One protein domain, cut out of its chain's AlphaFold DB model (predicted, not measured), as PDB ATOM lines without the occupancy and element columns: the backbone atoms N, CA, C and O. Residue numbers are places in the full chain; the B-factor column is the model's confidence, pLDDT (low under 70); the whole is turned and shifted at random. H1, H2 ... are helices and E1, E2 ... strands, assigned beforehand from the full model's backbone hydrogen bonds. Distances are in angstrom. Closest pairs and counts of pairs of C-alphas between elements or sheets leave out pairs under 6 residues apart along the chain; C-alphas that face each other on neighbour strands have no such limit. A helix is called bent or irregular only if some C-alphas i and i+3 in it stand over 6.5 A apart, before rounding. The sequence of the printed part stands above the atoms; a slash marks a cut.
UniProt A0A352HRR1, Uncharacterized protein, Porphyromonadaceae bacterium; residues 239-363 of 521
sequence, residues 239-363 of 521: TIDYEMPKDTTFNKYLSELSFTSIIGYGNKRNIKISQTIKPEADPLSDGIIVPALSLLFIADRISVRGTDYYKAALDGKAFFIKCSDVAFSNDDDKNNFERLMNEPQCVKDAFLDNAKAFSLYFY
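Overview. This is residues 239 to 363 of the 521 residues of an uncharacterized protein of Porphyromonadaceae bacterium (UniProt A0A352HRR1). One antiparallel sheet of seven strands is curled like part of a barrel and folded back on itself at the bent strand E4, with the long helix H3 packed along E5 and E4 and the shorter H2 slantwise over E4. The small helix H1 packs across H3, off the sheet, and the loop of residues 275 to 287 lies toward the opposite end. The 125 printed residues, with three named helices and seven named strands, run H1 E1 E2 E3 E4 E5 E6 E7 H2 H3; the sheet's order is E3 E2 E6 E5 E4 E1 E7. The class is mixed, helices and strands, and the whole is compact, with a radius of gyration of the C-alphas of 13.6 A and spans of 40 by 30 by 29 A.

Arrangement. H1, residues 249 to 254, touches residues 346 to 354 of H3, residues 345 to 363, about perpendicular at 76 degrees; the closest C-alphas, of Phe 250 and Ala 350, are 5.0 A apart. E1, residues 263 to 266, is the antiparallel neighbour of the edge strand E7, residues 326 to 328, with N 265 and O 327 within hydrogen-bond range at 2.8 A. E2, residues 270 to 274, forms a hairpin with the edge strand E3, residues 288 to 291, with N 273 and O 288 at 3.0 A. E4, residues 295 to 304, bends by 74 degrees at residue 299; it pairs with E1, N 264 and O 296 at 2.9 A, and with E5, residues 307 to 314, N 309 and O 302 at 2.8 A. E4, E5 and E6, residues 317 to 322, form a meander, each strand the antiparallel neighbour of the one before; N 312 and O 319 are 3.0 A apart. E6 pairs with E2, N 320 and O 274 at 2.7 A. This is a folded sheet, bent back into two leaves: E3 E2 E6 E5 face E1 E7, with E4 as the hinge. H2, residues 331 to 341, is on the sheet at a height of 8.5 A, slantwise to E4 at 42 degrees on the local plane; the closest C-alphas, of Asp 300 and Met 341, are 7.0 A apart. H3 is on the sheet at a height of 7.8 A, over E5 and E4, along E5 at 10 degrees on the local plane. Every O i to N i+4 pair is within hydrogen-bond range in H2 and H3, but 0 of 2 in H1, where 3 of 3 O i to N i+3 pairs are.

Along the chain. C-alpha 249 begins H1 at (142.510, 200.140, 175.770), and C-alpha 363 ends H3 at (164.709, 205.901, 176.264). H3 is 26.9 A long, E4 23.8 A and E5 21.4 A.

Size, cuts and confidence. The C-alphas farthest apart, of Ser 255 and Ala 281, are 40.6 A apart. The printed part has no cut, the link from E2 to E3 is long, and no printed residue is under 70 in pLDDT.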
ATOM      1  N   THR A 239     152.977 201.679 154.751       94.94
ATOM      2  CA  THR A 239     153.202 202.638 155.829       94.94
ATOM      3  C   THR A 239     152.941 201.948 157.162       94.94
ATOM      4  O   THR A 239     152.175 200.983 157.235       94.94
ATOM      5  N   ILE A 240     153.598 202.419 158.214       94.19
ATOM      6  CA  ILE A 240     153.348 201.991 159.591       94.19
ATOM      7  C   ILE A 240     152.875 203.187 160.408       94.19
ATOM      8  O   ILE A 240     153.390 204.293 160.231       94.19
ATOM      9  N   ASP A 241     151.905 202.965 161.293       92.50
ATOM     10  CA  ASP A 241     151.545 203.968 162.289       92.50
ATOM     11  C   ASP A 241     152.659 204.061 163.335       92.50
ATOM     12  O   ASP A 241     152.856 203.174 164.174       92.50
ATOM     13  N   TYR A 242     153.431 205.133 163.222       87.56
ATOM     14  CA  TYR A 242     154.593 205.384 164.054       87.56
ATOM     15  C   TYR A 242     154.268 206.196 165.305       87.56
ATOM     16  O   TYR A 242     155.150 206.324 166.155       87.56
ATOM     17  N   GLU A 243     153.068 206.774 165.409       85.06
ATOM     18  CA  GLU A 243     152.699 207.613 166.544       85.06
ATOM     19  C   GLU A 243     152.362 206.759 167.764       85.06
ATOM     20  O   GLU A 243     151.952 205.602 167.661       85.06
ATOM     21  N   MET A 244     152.540 207.330 168.953       86.81
ATOM     22  CA  MET A 244     152.086 206.685 170.178       86.81
ATOM     23  C   MET A 244     150.562 206.505 170.140       86.81
ATOM     24  O   MET A 244     149.850 207.432 169.737       86.81
ATOM     25  N   PRO A 245     150.042 205.349 170.586       85.56
ATOM     26  CA  PRO A 245     148.606 205.133 170.651       85.56
ATOM     27  C   PRO A 245     147.962 206.188 171.553       85.56
ATOM     28  O   PRO A 245     148.403 206.430 172.678       85.56
ATOM     29  N   LYS A 246     146.894 206.823 171.062       84.62
ATOM     30  CA  LYS A 246     146.082 207.753 171.868       84.62
ATOM     31  C   LYS A 246     145.145 207.009 172.817       84.62
ATOM     32  O   LYS A 246     144.740 207.554 173.839       84.62
ATOM     33  N   ASP A 247     144.790 205.783 172.455       82.31
ATOM     34  CA  ASP A 247     143.924 204.911 173.231       82.31
ATOM     35  C   ASP A 247     144.773 203.941 174.061       82.31
ATOM     36  O   ASP A 247     145.666 203.291 173.536       82.31
ATOM     37  N   THR A 248     144.488 203.823 175.357       79.88
ATOM     38  CA  THR A 248     145.167 202.886 176.270       79.88
ATOM     39  C   THR A 248     144.441 201.544 176.388       79.88
ATOM     40  O   THR A 248     144.920 200.635 177.071       79.88
ATOM     41  N   THR A 249     143.297 201.377 175.713       83.31
ATOM     42  CA  THR A 249     142.510 200.140 175.770       83.31
ATOM     43  C   THR A 249     143.178 198.961 175.066       83.31
ATOM     44  O   THR A 249     142.730 197.832 175.272       83.31
ATOM     45  N   PHE A 250     144.267 199.169 174.311       85.94
ATOM     46  CA  PHE A 250     145.014 198.083 173.662       85.94
ATOM     47  C   PHE A 250     145.526 197.039 174.669       85.94
ATOM     48  O   PHE A 250     145.578 195.854 174.349       85.94
ATOM     49  N   ASN A 251     145.790 197.448 175.918       85.44
ATOM     50  CA  ASN A 251     146.243 196.567 176.997       85.44
ATOM     51  C   ASN A 251     145.310 195.373 177.253       85.44
ATOM     52  O   ASN A 251     145.774 194.315 177.673       85.44
ATOM     53  N   LYS A 252     144.004 195.497 176.968       92.00
ATOM     54  CA  LYS A 252     143.061 194.380 177.141       92.00
ATOM     55  C   LYS A 252     143.411 193.187 176.244       92.00
ATOM     56  O   LYS A 252     143.251 192.048 176.670       92.00
ATOM     57  N   TYR A 253     143.934 193.453 175.043       91.75
ATOM     58  CA  TYR A 253     144.315 192.428 174.067       91.75
ATOM     59  C   TYR A 253     145.630 191.725 174.421       91.75
ATOM     60  O   TYR A 253     145.942 190.704 173.829       91.75
ATOM     61  N   LEU A 254     146.395 192.262 175.376       92.88
ATOM     62  CA  LEU A 254     147.701 191.724 175.771       92.88
ATOM     63  C   LEU A 254     147.639 190.876 177.041       92.88
ATOM     64  O   LEU A 254     148.625 190.241 177.395       92.88
ATOM     65  N   SER A 255     146.492 190.857 177.727       89.81
ATOM     66  CA  SER A 255     146.328 190.192 179.026       89.81
ATOM     67  C   SER A 255     146.556 188.675 178.996       89.81
ATOM     68  O   SER A 255     146.864 188.089 180.032       89.81
ATOM     69  N   GLU A 256     146.443 188.052 177.823       91.31
ATOM     70  CA  GLU A 256     146.643 186.612 177.624       91.31
ATOM     71  C   GLU A 256     148.091 186.247 177.251       91.31
ATOM     72  O   GLU A 256     148.465 185.074 177.288       91.31
ATOM     73  N   LEU A 257     148.937 187.234 176.930       94.19
ATOM     74  CA  LEU A 257     150.335 186.992 176.585       94.19
ATOM     75  C   LEU A 257     151.177 186.805 177.850       94.19
ATOM     76  O   LEU A 257     151.147 187.610 178.777       94.19
ATOM     77  N   SER A 258     152.012 185.763 177.867       94.88
ATOM     78  CA  SER A 258     152.938 185.493 178.978       94.88
ATOM     79  C   SER A 258     154.192 186.377 178.964       94.88
ATOM     80  O   SER A 258     155.107 186.157 179.756       94.88
ATOM     81  N   PHE A 259     154.284 187.314 178.024       95.75
ATOM     82  CA  PHE A 259     155.427 188.191 177.800       95.75
ATOM     83  C   PHE A 259     154.935 189.582 177.398       95.75
ATOM     84  O   PHE A 259     153.886 189.735 176.777       95.75
ATOM     85  N   THR A 260     155.706 190.604 177.756       93.06
ATOM     86  CA  THR A 260     155.347 192.015 177.545       93.06
ATOM     87  C   THR A 260     156.202 192.695 176.486       93.06
ATOM     88  O   THR A 260     155.829 193.746 175.978       93.06
ATOM     89  N   SER A 261     157.344 192.116 176.133       96.12
ATOM     90  CA  SER A 261     158.238 192.641 175.111       96.12
ATOM     91  C   SER A 261     158.933 191.499 174.388       96.12
ATOM     92  O   SER A 261     159.042 190.390 174.908       96.12
ATOM     93  N   ILE A 262     159.378 191.791 173.169       98.25
ATOM     94  CA  ILE A 262     160.275 190.943 172.392       98.25
ATOM     95  C   ILE A 262     161.427 191.833 171.963       98.25
ATOM     96  O   ILE A 262     161.220 192.845 171.287       98.25
ATOM     97  N   ILE A 263     162.633 191.470 172.379       97.75
ATOM     98  CA  ILE A 263     163.812 192.304 172.185       97.75
ATOM     99  C   ILE A 263     164.679 191.742 171.060       97.75
ATOM    100  O   ILE A 263     164.987 190.549 170.994       97.75
ATOM    101  N   GLY A 264     165.120 192.632 170.178       97.00
ATOM    102  CA  GLY A 264     166.174 192.359 169.216       97.00
ATOM    103  C   GLY A 264     167.234 193.446 169.197       97.00
ATOM    104  O   GLY A 264     167.079 194.516 169.781       97.00
ATOM    105  N   TYR A 265     168.311 193.164 168.481       95.81
ATOM    106  CA  TYR A 265     169.410 194.084 168.263       95.81
ATOM    107  C   TYR A 265     169.798 194.119 166.805       95.81
ATOM    108  O   TYR A 265     169.748 193.117 166.085       95.81
ATOM    109  N   GLY A 266     170.272 195.285 166.401       93.12
ATOM    110  CA  GLY A 266     170.923 195.429 165.124       93.12
ATOM    111  C   GLY A 266     172.200 194.593 165.006       93.12
ATOM    112  O   GLY A 266     173.132 194.794 165.785       93.12
ATOM    113  N   ASN A 267     172.279 193.704 164.009       92.44
ATOM    114  CA  ASN A 267     173.419 192.791 163.811       92.44
ATOM    115  C   ASN A 267     174.484 193.300 162.809       92.44
ATOM    116  O   ASN A 267     175.449 192.597 162.503       92.44
ATOM    117  N   LYS A 268     174.324 194.525 162.293       90.44
ATOM    118  CA  LYS A 268     175.221 195.187 161.330       90.44
ATOM    119  C   LYS A 268     175.612 196.579 161.815       90.44
ATOM    120  O   LYS A 268     174.905 197.186 162.607       90.44
ATOM    121  N   ARG A 269     176.727 197.105 161.283       83.38
ATOM    122  CA  ARG A 269     177.229 198.459 161.601       83.38
ATOM    123  C   ARG A 269     176.245 199.574 161.254       83.38
ATOM    124  O   ARG A 269     176.110 200.503 162.035       83.38
ATOM    125  N   ASN A 270     175.588 199.458 160.102       85.19
ATOM    126  CA  ASN A 270     174.641 200.444 159.594       85.19
ATOM    127  C   ASN A 270     173.352 199.728 159.216       85.19
ATOM    128  O   ASN A 270     173.352 198.921 158.283       85.19
ATOM    129  N   ILE A 271     172.272 200.026 159.927       91.19
ATOM    130  CA  ILE A 271     170.976 199.397 159.694       91.19
ATOM    131  C   ILE A 271     169.991 200.468 159.294       91.19
ATOM    132  O   ILE A 271     169.806 201.443 160.017       91.19
ATOM    133  N   LYS A 272     169.372 200.281 158.131       93.75
ATOM    134  CA  LYS A 272     168.348 201.194 157.643       93.75
ATOM    135  C   LYS A 272     167.000 200.812 158.227       93.75
ATOM    136  O   LYS A 272     166.576 199.664 158.100       93.75
ATOM    137  N   ILE A 273     166.324 201.798 158.797       94.88
ATOM    138  CA  ILE A 273     164.932 201.698 159.230       94.88
ATOM    139  C   ILE A 273     164.101 202.760 158.523       94.88
ATOM    140  O   ILE A 273     164.606 203.845 158.251       94.88
ATOM    141  N   SER A 274     162.832 202.490 158.232       95.06
ATOM    142  CA  SER A 274     161.938 203.486 157.625       95.06
ATOM    143  C   SER A 274     160.498 203.273 158.060       95.06
ATOM    144  O   SER A 274     160.078 202.146 158.293       95.06
ATOM    145  N   GLN A 275     159.706 204.339 158.114       94.25
ATOM    146  CA  GLN A 275     158.255 204.244 158.314       94.25
ATOM    147  C   GLN A 275     157.517 203.783 157.051       94.25
ATOM    148  O   GLN A 275     156.316 203.514 157.093       94.25
ATOM    149  N   THR A 276     158.227 203.693 155.923       94.81
ATOM    150  CA  THR A 276     157.662 203.246 154.655       94.81
ATOM    151  C   THR A 276     158.508 202.172 153.983       94.81
ATOM    152  O   THR A 276     159.733 202.178 154.090       94.81
ATOM    153  N   ILE A 277     157.849 201.262 153.263       95.12
ATOM    154  CA  ILE A 277     158.499 200.321 152.344       95.12
ATOM    155  C   ILE A 277     158.121 200.721 150.919       95.12
ATOM    156  O   ILE A 277     157.001 200.468 150.460       95.12
ATOM    157  N   LYS A 278     159.063 201.340 150.210       92.69
ATOM    158  CA  LYS A 278     158.872 201.859 148.852       92.69
ATOM    159  C   LYS A 278     159.174 200.821 147.768       92.69
ATOM    160  O   LYS A 278     159.970 199.911 148.000       92.69
ATOM    161  N   PRO A 279     158.587 200.958 146.567       88.12
ATOM    162  CA  PRO A 279     158.827 200.077 145.416       88.12
ATOM    163  C   PRO A 279     160.202 200.237 144.744       88.12
ATOM    164  O   PRO A 279     160.404 199.779 143.621       88.12
ATOM    165  N   GLU A 280     161.144 200.908 145.400       85.12
ATOM    166  CA  GLU A 280     162.464 201.236 144.867       85.12
ATOM    167  C   GLU A 280     163.464 200.078 145.034       85.12
ATOM    168  O   GLU A 280     163.213 199.113 145.757       85.12
ATOM    169  N   ALA A 281     164.625 200.182 144.376       81.25
ATOM    170  CA  ALA A 281     165.703 199.192 144.489       81.25
ATOM    171  C   ALA A 281     166.208 199.025 145.934       81.25
ATOM    172  O   ALA A 281     166.613 197.933 146.330       81.25
ATOM    173  N   ASP A 282     166.148 200.099 146.726       87.56
ATOM    174  CA  ASP A 282     166.295 200.050 148.174       87.56
ATOM    175  C   ASP A 282     164.953 200.427 148.823       87.56
ATOM    176  O   ASP A 282     164.630 201.610 148.904       87.56
ATOM    177  N   PRO A 283     164.145 199.451 149.282       88.75
ATOM    178  CA  PRO A 283     162.804 199.731 149.796       88.75
ATOM    179  C   PRO A 283     162.763 200.614 151.050       88.75
ATOM    180  O   PRO A 283     161.695 201.113 151.396       88.75
ATOM    181  N   LEU A 284     163.905 200.792 151.724       90.75
ATOM    182  CA  LEU A 284     164.084 201.659 152.892       90.75
ATOM    183  C   LEU A 284     165.012 202.850 152.558       90.75
ATOM    184  O   LEU A 284     165.754 203.307 153.426       90.75
ATOM    185  N   SER A 285     165.026 203.315 151.303       84.12
ATOM    186  CA  SER A 285     165.923 204.365 150.786       84.12
ATOM    187  C   SER A 285     165.857 205.683 151.565       84.12
ATOM    188  O   SER A 285     166.903 206.229 151.907       84.12
ATOM    189  N   ASP A 286     164.652 206.138 151.912       82.31
ATOM    190  CA  ASP A 286     164.390 207.313 152.767       82.31
ATOM    191  C   ASP A 286     164.661 207.055 154.260       82.31
ATOM    192  O   ASP A 286     164.381 207.892 155.119       82.31
ATOM    193  N   GLY A 287     165.139 205.857 154.588       83.62
ATOM    194  CA  GLY A 287     165.339 205.409 155.949       83.62
ATOM    195  C   GLY A 287     166.523 206.064 156.649       83.62
ATOM    196  O   GLY A 287     167.450 206.594 156.037       83.62
ATOM    197  N   ILE A 288     166.512 205.967 157.973       87.81
ATOM    198  CA  ILE A 288     167.578 206.462 158.844       87.81
ATOM    199  C   ILE A 288     168.490 205.306 159.227       87.81
ATOM    200  O   ILE A 288     168.046 204.162 159.348       87.81
ATOM    201  N   ILE A 289     169.777 205.605 159.391       90.69
ATOM    202  CA  ILE A 289     170.756 204.638 159.876       90.69
ATOM    203  C   ILE A 289     170.728 204.638 161.400       90.69
ATOM    204  O   ILE A 289     171.004 205.655 162.032       90.69
ATOM    205  N   VAL A 290     170.427 203.479 161.973       88.38
ATOM    206  CA  VAL A 290     170.513 203.234 163.412       88.38
ATOM    207  C   VAL A 290     171.873 202.597 163.729       88.38
ATOM    208  O   VAL A 290     172.343 201.768 162.934       88.38
ATOM    209  N   PRO A 291     172.523 202.968 164.851       83.56
ATOM    210  CA  PRO A 291     173.751 202.327 165.304       83.56
ATOM    211  C   PRO A 291     173.613 200.807 165.463       83.56
ATOM    212  O   PRO A 291     172.541 200.271 165.753       83.56
ATOM    213  N   ALA A 292     174.732 200.098 165.317       81.25
ATOM    214  CA  ALA A 292     174.800 198.689 165.694       81.25
ATOM    215  C   ALA A 292     174.425 198.493 167.165       81.25
ATOM    216  O   ALA A 292     174.711 199.355 167.996       81.25
ATOM    217  N   LEU A 293     173.859 197.327 167.489       85.62
ATOM    218  CA  LEU A 293     173.478 196.951 168.855       85.62
ATOM    219  C   LEU A 293     172.418 197.852 169.506       85.62
ATOM    220  O   LEU A 293     172.161 197.709 170.699       85.62
ATOM    221  N   SER A 294     171.761 198.744 168.754       88.00
ATOM    222  CA  SER A 294     170.578 199.434 169.267       88.00
ATOM    223  C   SER A 294     169.512 198.420 169.670       88.00
ATOM    224  O   SER A 294     169.249 197.468 168.934       88.00
ATOM    225  N   LEU A 295     168.937 198.630 170.852       91.81
ATOM    226  CA  LEU A 295     167.852 197.837 171.421       91.81
ATOM    227  C   LEU A 295     166.564 198.108 170.638       91.81
ATOM    228  O   LEU A 295     166.096 199.241 170.602       91.81
ATOM    229  N   LEU A 296     165.987 197.085 170.021       96.00
ATOM    230  CA  LEU A 296     164.780 197.185 169.203       96.00
ATOM    231  C   LEU A 296     163.661 196.365 169.841       96.00
ATOM    232  O   LEU A 296     163.875 195.211 170.208       96.00
ATOM    233  N   PHE A 297     162.456 196.925 169.908       97.62
ATOM    234  CA  PHE A 297     161.270 196.201 170.369       97.62
ATOM    235  C   PHE A 297     160.500 195.678 169.158       97.62
ATOM    236  O   PHE A 297     159.924 196.461 168.409       97.62
ATOM    237  N   ILE A 298     160.526 194.368 168.928       98.12
ATOM    238  CA  ILE A 298     159.930 193.724 167.748       98.12
ATOM    239  C   ILE A 298     158.473 193.369 168.047       98.12
ATOM    240  O   ILE A 298     158.181 192.859 169.124       98.12
ATOM    241  N   ALA A 299     157.558 193.604 167.102       97.56
ATOM    242  CA  ALA A 299     156.128 193.402 167.346       97.56
ATOM    243  C   ALA A 299     155.341 192.698 166.232       97.56
ATOM    244  O   ALA A 299     154.316 192.087 166.509       97.56
ATOM    245  N   ASP A 300     155.774 192.757 164.974       98.12
ATOM    246  CA  ASP A 300     155.087 192.054 163.879       98.12
ATOM    247  C   ASP A 300     156.061 191.740 162.739       98.12
ATOM    248  O   ASP A 300     157.172 192.275 162.704       98.12
ATOM    249  N   ARG A 301     155.636 190.919 161.773       97.69
ATOM    250  CA  ARG A 301     156.356 190.683 160.513       97.69
ATOM    251  C   ARG A 301     155.435 190.867 159.316       97.69
ATOM    252  O   ARG A 301     154.299 190.405 159.307       97.69
ATOM    253  N   ILE A 302     155.969 191.486 158.271       96.94
ATOM    254  CA  ILE A 302     155.336 191.577 156.958       96.94
ATOM    255  C   ILE A 302     156.314 191.132 155.871       96.94
ATOM    256  O   ILE A 302     157.486 191.509 155.883       96.94
ATOM    257  N   SER A 303     155.820 190.352 154.916       95.62
ATOM    258  CA  SER A 303     156.559 189.983 153.710       95.62
ATOM    259  C   SER A 303     156.143 190.914 152.578       95.62
ATOM    260  O   SER A 303     154.983 190.924 152.171       95.62
ATOM    261  N   VAL A 304     157.083 191.702 152.063       94.12
ATOM    262  CA  VAL A 304     156.845 192.640 150.963       94.12
ATOM    263  C   VAL A 304     157.787 192.300 149.824       94.12
ATOM    264  O   VAL A 304     159.006 192.359 149.980       94.12
ATOM    265  N   ARG A 305     157.224 191.951 148.660       92.31
ATOM    266  CA  ARG A 305     157.992 191.665 147.433       92.31
ATOM    267  C   ARG A 305     159.122 190.639 147.657       92.31
ATOM    268  O   ARG A 305     160.237 190.812 147.173       92.31
ATOM    269  N   GLY A 306     158.832 189.582 148.422       92.25
ATOM    270  CA  GLY A 306     159.776 188.497 148.724       92.25
ATOM    271  C   GLY A 306     160.835 188.822 149.784       92.25
ATOM    272  O   GLY A 306     161.747 188.028 149.981       92.25
ATOM    273  N   THR A 307     160.738 189.973 150.455       95.62
ATOM    274  CA  THR A 307     161.612 190.344 151.575       95.62
ATOM    275  C   THR A 307     160.792 190.484 152.852       95.62
ATOM    276  O   THR A 307     159.753 191.143 152.849       95.62
ATOM    277  N   ASP A 308     161.276 189.896 153.943       97.38
ATOM    278  CA  ASP A 308     160.638 190.001 155.253       97.38
ATOM    279  C   ASP A 308     161.143 191.222 156.023       97.38
ATOM    280  O   ASP A 308     162.350 191.488 156.115       97.38
ATOM    281  N   TYR A 309     160.194 191.947 156.606       98.19
ATOM    282  CA  TYR A 309     160.429 193.109 157.445       98.19
ATOM    283  C   TYR A 309     159.747 192.916 158.790       98.19
ATOM    284  O   TYR A 309     158.581 192.521 158.853       98.19
ATOM    285  N   TYR A 310     160.447 193.261 159.863       98.31
ATOM    286  CA  TYR A 310     159.819 193.434 161.159       98.31
ATOM    287  C   TYR A 310     159.166 194.810 161.242       98.31
ATOM    288  O   TYR A 310     159.736 195.798 160.774       98.31
ATOM    289  N   LYS A 311     157.999 194.872 161.886       98.12
ATOM    290  CA  LYS A 311     157.509 196.092 162.526       98.12
ATOM    291  C   LYS A 311     158.147 196.148 163.911       98.12
ATOM    292  O   LYS A 311     157.924 195.246 164.722       98.12
ATOM    293  N   ALA A 312     158.967 197.158 164.153       97.56
ATOM    294  CA  ALA A 312     159.697 197.322 165.403       97.56
ATOM    295  C   ALA A 312     159.573 198.756 165.924       97.56
ATOM    296  O   ALA A 312     159.171 199.642 165.174       97.56
ATOM    297  N   ALA A 313     159.920 198.969 167.193       96.31
ATOM    298  CA  ALA A 313     159.909 200.271 167.841       96.31
ATOM    299  C   ALA A 313     161.239 200.623 168.531       96.31
ATOM    300  O   ALA A 313     161.937 199.751 169.056       96.31
ATOM    301  N   LEU A 314     161.565 201.919 168.518       94.25
ATOM    302  CA  LEU A 314     162.732 202.561 169.138       94.25
ATOM    303  C   LEU A 314     162.323 203.987 169.528       94.25
ATOM    304  O   LEU A 314     161.650 204.659 168.747       94.25
ATOM    305  N   ASP A 315     162.700 204.431 170.726       91.19
ATOM    306  CA  ASP A 315     162.374 205.740 171.319       91.19
ATOM    307  C   ASP A 315     160.910 206.201 171.108       91.19
ATOM    308  O   ASP A 315     160.634 207.364 170.807       91.19
ATOM    309  N   GLY A 316     159.948 205.284 171.225       90.75
ATOM    310  CA  GLY A 316     158.517 205.577 171.101       90.75
ATOM    311  C   GLY A 316     157.957 205.561 169.682       90.75
ATOM    312  O   GLY A 316     156.779 205.858 169.504       90.75
ATOM    313  N   LYS A 317     158.762 205.217 168.672       92.06
ATOM    314  CA  LYS A 317     158.341 205.240 167.266       92.06
ATOM    315  C   LYS A 317     158.447 203.887 166.610       92.06
ATOM    316  O   LYS A 317     159.465 203.217 166.759       92.06
ATOM    317  N   ALA A 318     157.441 203.548 165.809       95.81
ATOM    318  CA  ALA A 318     157.472 202.348 164.988       95.81
ATOM    319  C   ALA A 318     158.104 202.583 163.605       95.81
ATOM    320  O   ALA A 318     158.012 203.667 163.025       95.81
ATOM    321  N   PHE A 319     158.736 201.543 163.070       96.69
ATOM    322  CA  PHE A 319     159.355 201.509 161.747       96.69
ATOM    323  C   PHE A 319     159.425 200.074 161.215       96.69
ATOM    324  O   PHE A 319     159.258 199.094 161.941       96.69
ATOM    325  N   PHE A 320     159.723 199.968 159.926       97.75
ATOM    326  CA  PHE A 320     160.134 198.746 159.263       97.75
ATOM    327  C   PHE A 320     161.651 198.592 159.287       97.75
ATOM    328  O   PHE A 320     162.397 199.545 159.047       97.75
ATOM    329  N   ILE A 321     162.095 197.362 159.511       96.69
ATOM    330  CA  ILE A 321     163.496 196.944 159.466       96.69
ATOM    331  C   ILE A 321     163.574 195.562 158.818       96.69
ATOM    332  O   ILE A 321     162.716 194.716 159.062       96.69
ATOM    333  N   LYS A 322     164.576 195.310 157.969       97.12
ATOM    334  CA  LYS A 322     164.741 193.989 157.338       97.12
ATOM    335  C   LYS A 322     164.995 192.929 158.406       97.12
ATOM    336  O   LYS A 322     165.863 193.115 159.257       97.12
ATOM    337  N   CYS A 323     164.314 191.787 158.322       97.38
ATOM    338  CA  CYS A 323     164.496 190.714 159.301       97.38
ATOM    339  C   CYS A 323     165.943 190.198 159.352       97.38
ATOM    340  O   CYS A 323     166.433 189.850 160.419       97.38
ATOM    341  N   SER A 324     166.658 190.218 158.220       96.38
ATOM    342  CA  SER A 324     168.074 189.830 158.134       96.38
ATOM    343  C   SER A 324     169.028 190.718 158.940       96.38
ATOM    344  O   SER A 324     170.171 190.326 159.174       96.38
ATOM    345  N   ASP A 325     168.589 191.922 159.309       96.00
ATOM    346  CA  ASP A 325     169.418 192.933 159.971       96.00
ATOM    347  C   ASP A 325     169.223 192.933 161.499       96.00
ATOM    348  O   ASP A 325     169.839 193.730 162.210       96.00
ATOM    349  N   VAL A 326     168.388 192.022 162.011       96.69
ATOM    350  CA  VAL A 326     168.021 191.927 163.426       96.69
ATOM    351  C   VAL A 326     168.336 190.535 163.967       96.69
ATOM    352  O   VAL A 326     167.991 189.524 163.359       96.69
ATOM    353  N   ALA A 327     168.973 190.484 165.134       96.88
ATOM    354  CA  ALA A 327     169.121 189.275 165.938       96.88
ATOM    355  C   ALA A 327     168.276 189.407 167.212       96.88
ATOM    356  O   ALA A 327     168.291 190.465 167.836       96.88
ATOM    357  N   PHE A 328     167.546 188.362 167.602       97.38
ATOM    358  CA  PHE A 328     166.831 188.346 168.885       97.38
ATOM    359  C   PHE A 328     167.816 188.358 170.058       97.38
ATOM    360  O   PHE A 328     168.931 187.848 169.929       97.38
ATOM    361  N   SER A 329     167.410 188.941 171.188       95.06
ATOM    362  CA  SER A 329     168.280 189.056 172.366       95.06
ATOM    363  C   SER A 329     168.607 187.693 172.987       95.06
ATOM    364  O   SER A 329     169.711 187.485 173.490       95.06
ATOM    365  N   ASN A 330     167.653 186.762 172.926       96.31
ATOM    366  CA  ASN A 330     167.747 185.408 173.452       96.31
ATOM    367  C   ASN A 330     166.735 184.480 172.741       96.31
ATOM    368  O   ASN A 330     165.919 184.926 171.926       96.31
ATOM    369  N   ASP A 331     166.794 183.180 173.039       96.75
ATOM    370  CA  ASP A 331     165.887 182.187 172.450       96.75
ATOM    371  C   ASP A 331     164.433 182.347 172.923       96.75
ATOM    372  O   ASP A 331     163.512 182.038 172.164       96.75
ATOM    373  N   ASP A 332     164.203 182.868 174.131       97.12
ATOM    374  CA  ASP A 332     162.852 183.111 174.645       97.12
ATOM    375  C   ASP A 332     162.144 184.208 173.844       97.12
ATOM    376  O   ASP A 332     160.995 184.023 173.460       97.12
ATOM    377  N   ASP A 333     162.831 185.299 173.499       97.38
ATOM    378  CA  ASP A 333     162.307 186.361 172.634       97.38
ATOM    379  C   ASP A 333     161.941 185.830 171.251       97.38
ATOM    380  O   ASP A 333     160.880 186.150 170.715       97.38
ATOM    381  N   LYS A 334     162.792 184.972 170.684       97.44
ATOM    382  CA  LYS A 334     162.504 184.319 169.407       97.44
ATOM    383  C   LYS A 334     161.265 183.422 169.513       97.44
ATOM    384  O   LYS A 334     160.388 183.487 168.656       97.44
ATOM    385  N   ASN A 335     161.162 182.615 170.567       97.62
ATOM    386  CA  ASN A 335     160.010 181.739 170.799       97.62
ATOM    387  C   ASN A 335     158.721 182.537 171.057       97.62
ATOM    388  O   ASN A 335     157.659 182.180 170.549       97.62
ATOM    389  N   ASN A 336     158.809 183.628 171.816       98.00
ATOM    390  CA  ASN A 336     157.708 184.550 172.076       98.00
ATOM    391  C   ASN A 336     157.254 185.243 170.789       98.00
ATOM    392  O   ASN A 336     156.055 185.378 170.563       98.00
ATOM    393  N   PHE A 337     158.187 185.602 169.905       98.06
ATOM    394  CA  PHE A 337     157.859 186.136 168.588       98.06
ATOM    395  C   PHE A 337     157.084 185.137 167.730       98.06
ATOM    396  O   PHE A 337     156.040 185.487 167.187       98.06
ATOM    397  N   GLU A 338     157.529 183.883 167.650       97.19
ATOM    398  CA  GLU A 338     156.793 182.848 166.911       97.19
ATOM    399  C   GLU A 338     155.392 182.605 167.499       97.19
ATOM    400  O   GLU A 338     154.436 182.399 166.753       97.19
ATOM    401  N   ARG A 339     155.226 182.694 168.827       97.38
ATOM    402  CA  ARG A 339     153.898 182.660 169.467       97.38
ATOM    403  C   ARG A 339     153.045 183.853 169.039       97.38
ATOM    404  O   ARG A 339     151.938 183.640 168.559       97.38
ATOM    405  N   LEU A 340     153.590 185.069 169.112       97.94
ATOM    406  CA  LEU A 340     152.906 186.292 168.682       97.94
ATOM    407  C   LEU A 340     152.476 186.229 167.208       97.94
ATOM    408  O   LEU A 340     151.426 186.752 166.850       97.94
ATOM    409  N   MET A 341     153.251 185.572 166.339       97.75
ATOM    410  CA  MET A 341     152.909 185.439 164.916       97.75
ATOM    411  C   MET A 341     151.687 184.550 164.656       97.75
ATOM    412  O   MET A 341     151.104 184.644 163.575       97.75
ATOM    413  N   ASN A 342     151.281 183.732 165.630       97.06
ATOM    414  CA  ASN A 342     150.056 182.933 165.573       97.06
ATOM    415  C   ASN A 342     148.832 183.663 166.154       97.06
ATOM    416  O   ASN A 342     147.720 183.142 166.065       97.06
ATOM    417  N   GLU A 343     149.017 184.859 166.718       97.56
ATOM    418  CA  GLU A 343     147.931 185.651 167.288       97.56
ATOM    419  C   GLU A 343     147.142 186.433 166.219       97.56
ATOM    420  O   GLU A 343     147.674 186.781 165.153       97.56
ATOM    421  N   PRO A 344     145.866 186.775 166.490       97.00
ATOM    422  CA  PRO A 344     145.076 187.647 165.625       97.00
ATOM    423  C   PRO A 344     145.735 189.014 165.392       97.00
ATOM    424  O   PRO A 344     146.418 189.555 166.263       97.00
ATOM    425  N   GLN A 345     145.461 189.640 164.240       95.88
ATOM    426  CA  GLN A 345     146.074 190.931 163.887       95.88
ATOM    427  C   GLN A 345     145.821 192.027 164.936       95.88
ATOM    428  O   GLN A 345     146.726 192.805 165.207       95.88
ATOM    429  N   CYS A 346     144.653 192.045 165.592       94.94
ATOM    430  CA  CYS A 346     144.363 193.016 166.651       94.94
ATOM    431  C   CYS A 346     145.288 192.890 167.877       94.94
ATOM    432  O   CYS A 346     145.612 193.903 168.489       94.94
ATOM    433  N   VAL A 347     145.739 191.676 168.216       96.69
ATOM    434  CA  VAL A 347     146.704 191.436 169.300       96.69
ATOM    435  C   VAL A 347     148.091 191.907 168.872       96.69
ATOM    436  O   VAL A 347     148.765 192.588 169.636       96.69
ATOM    437  N   LYS A 348     148.501 191.618 167.631       97.00
ATOM    438  CA  LYS A 348     149.794 192.069 167.087       97.00
ATOM    439  C   LYS A 348     149.881 193.593 166.971       97.00
ATOM    440  O   LYS A 348     150.909 194.174 167.309       97.00
ATOM    441  N   ASP A 349     148.798 194.246 166.555       95.56
ATOM    442  CA  ASP A 349     148.714 195.708 166.503       95.56
ATOM    443  C   ASP A 349     148.784 196.310 167.920       95.56
ATOM    444  O   ASP A 349     149.580 197.216 168.164       95.56
ATOM    445  N   ALA A 350     148.055 195.737 168.888       95.81
ATOM    446  CA  ALA A 350     148.162 196.125 170.297       95.81
ATOM    447  C   ALA A 350     149.572 195.891 170.871       95.81
ATOM    448  O   ALA A 350     150.059 196.673 171.690       95.81
ATOM    449  N   PHE A 351     150.258 194.829 170.440       97.31
ATOM    450  CA  PHE A 351     151.619 194.532 170.877       97.31
ATOM    451  C   PHE A 351     152.624 195.534 170.297       97.31
ATOM    452  O   PHE A 351     153.565 195.921 170.987       97.31
ATOM    453  N   LEU A 352     152.411 196.020 169.069       97.12
ATOM    454  CA  LEU A 352     153.200 197.107 168.481       97.12
ATOM    455  C   LEU A 352     153.017 198.423 169.247       97.12
ATOM    456  O   LEU A 352     153.992 199.131 169.498       97.12
ATOM    457  N   ASP A 353     151.791 198.733 169.654       95.56
ATOM    458  CA  ASP A 353     151.483 199.878 170.513       95.56
ATOM    459  C   ASP A 353     152.204 199.800 171.862       95.56
ATOM    460  O   ASP A 353     152.834 200.767 172.307       95.56
ATOM    461  N   ASN A 354     152.213 198.615 172.462       94.94
ATOM    462  CA  ASN A 354     152.968 198.346 173.674       94.94
ATOM    463  C   ASN A 354     154.488 198.439 173.455       94.94
ATOM    464  O   ASN A 354     155.191 199.045 174.259       94.94
ATOM    465  N   ALA A 355     155.008 197.912 172.343       96.00
ATOM    466  CA  ALA A 355     156.420 198.015 171.975       96.00
ATOM    467  C   ALA A 355     156.871 199.479 171.839       96.00
ATOM    468  O   ALA A 355     157.946 199.837 172.325       96.00
ATOM    469  N   LYS A 356     156.032 200.351 171.255       94.38
ATOM    470  CA  LYS A 356     156.266 201.804 171.236       94.38
ATOM    471  C   LYS A 356     156.365 202.354 172.661       94.38
ATOM    472  O   LYS A 356     157.382 202.961 172.995       94.38
ATOM    473  N   ALA A 357     155.390 202.066 173.525       90.69
ATOM    474  CA  ALA A 357     155.395 202.529 174.916       90.69
ATOM    475  C   ALA A 357     156.635 202.066 175.704       90.69
ATOM    476  O   ALA A 357     157.289 202.882 176.357       90.69
ATOM    477  N   PHE A 358     157.005 200.789 175.593       91.88
ATOM    478  CA  PHE A 358     158.209 200.246 176.223       91.88
ATOM    479  C   PHE A 358     159.474 200.917 175.693       91.88
ATOM    480  O   PHE A 358     160.309 201.353 176.482       91.88
ATOM    481  N   SER A 359     159.606 201.072 174.374       94.06
ATOM    482  CA  SER A 359     160.781 201.728 173.792       94.06
ATOM    483  C   SER A 359     160.947 203.175 174.273       94.06
ATOM    484  O   SER A 359     162.067 203.602 174.550       94.06
ATOM    485  N   LEU A 360     159.843 203.909 174.458       90.12
ATOM    486  CA  LEU A 360     159.863 205.261 175.018       90.12
ATOM    487  C   LEU A 360     160.263 205.265 176.496       90.12
ATOM    488  O   LEU A 360     161.050 206.112 176.913       90.12
ATOM    489  N   TYR A 361     159.746 204.318 177.282       87.94
ATOM    490  CA  TYR A 361     160.107 204.171 178.691       87.94
ATOM    491  C   TYR A 361     161.613 203.925 178.865       87.94
ATOM    492  O   TYR A 361     162.252 204.602 179.668       87.94
ATOM    493  N   PHE A 362     162.196 203.013 178.081       88.06
ATOM    494  CA  PHE A 362     163.634 202.731 178.135       88.06
ATOM    495  C   PHE A 362     164.479 203.934 177.708       88.06
ATOM    496  O   PHE A 362     165.477 204.235 178.362       88.06
ATOM    497  N   TYR A 363     164.058 204.655 176.666       86.75
ATOM    498  CA  TYR A 363     164.709 205.901 176.264       86.75
ATOM    499  C   TYR A 363     164.691 206.941 177.395       86.75
ATOM    500  O   TYR A 363     165.726 207.514 177.727       86.75
TER     501      TYR A 363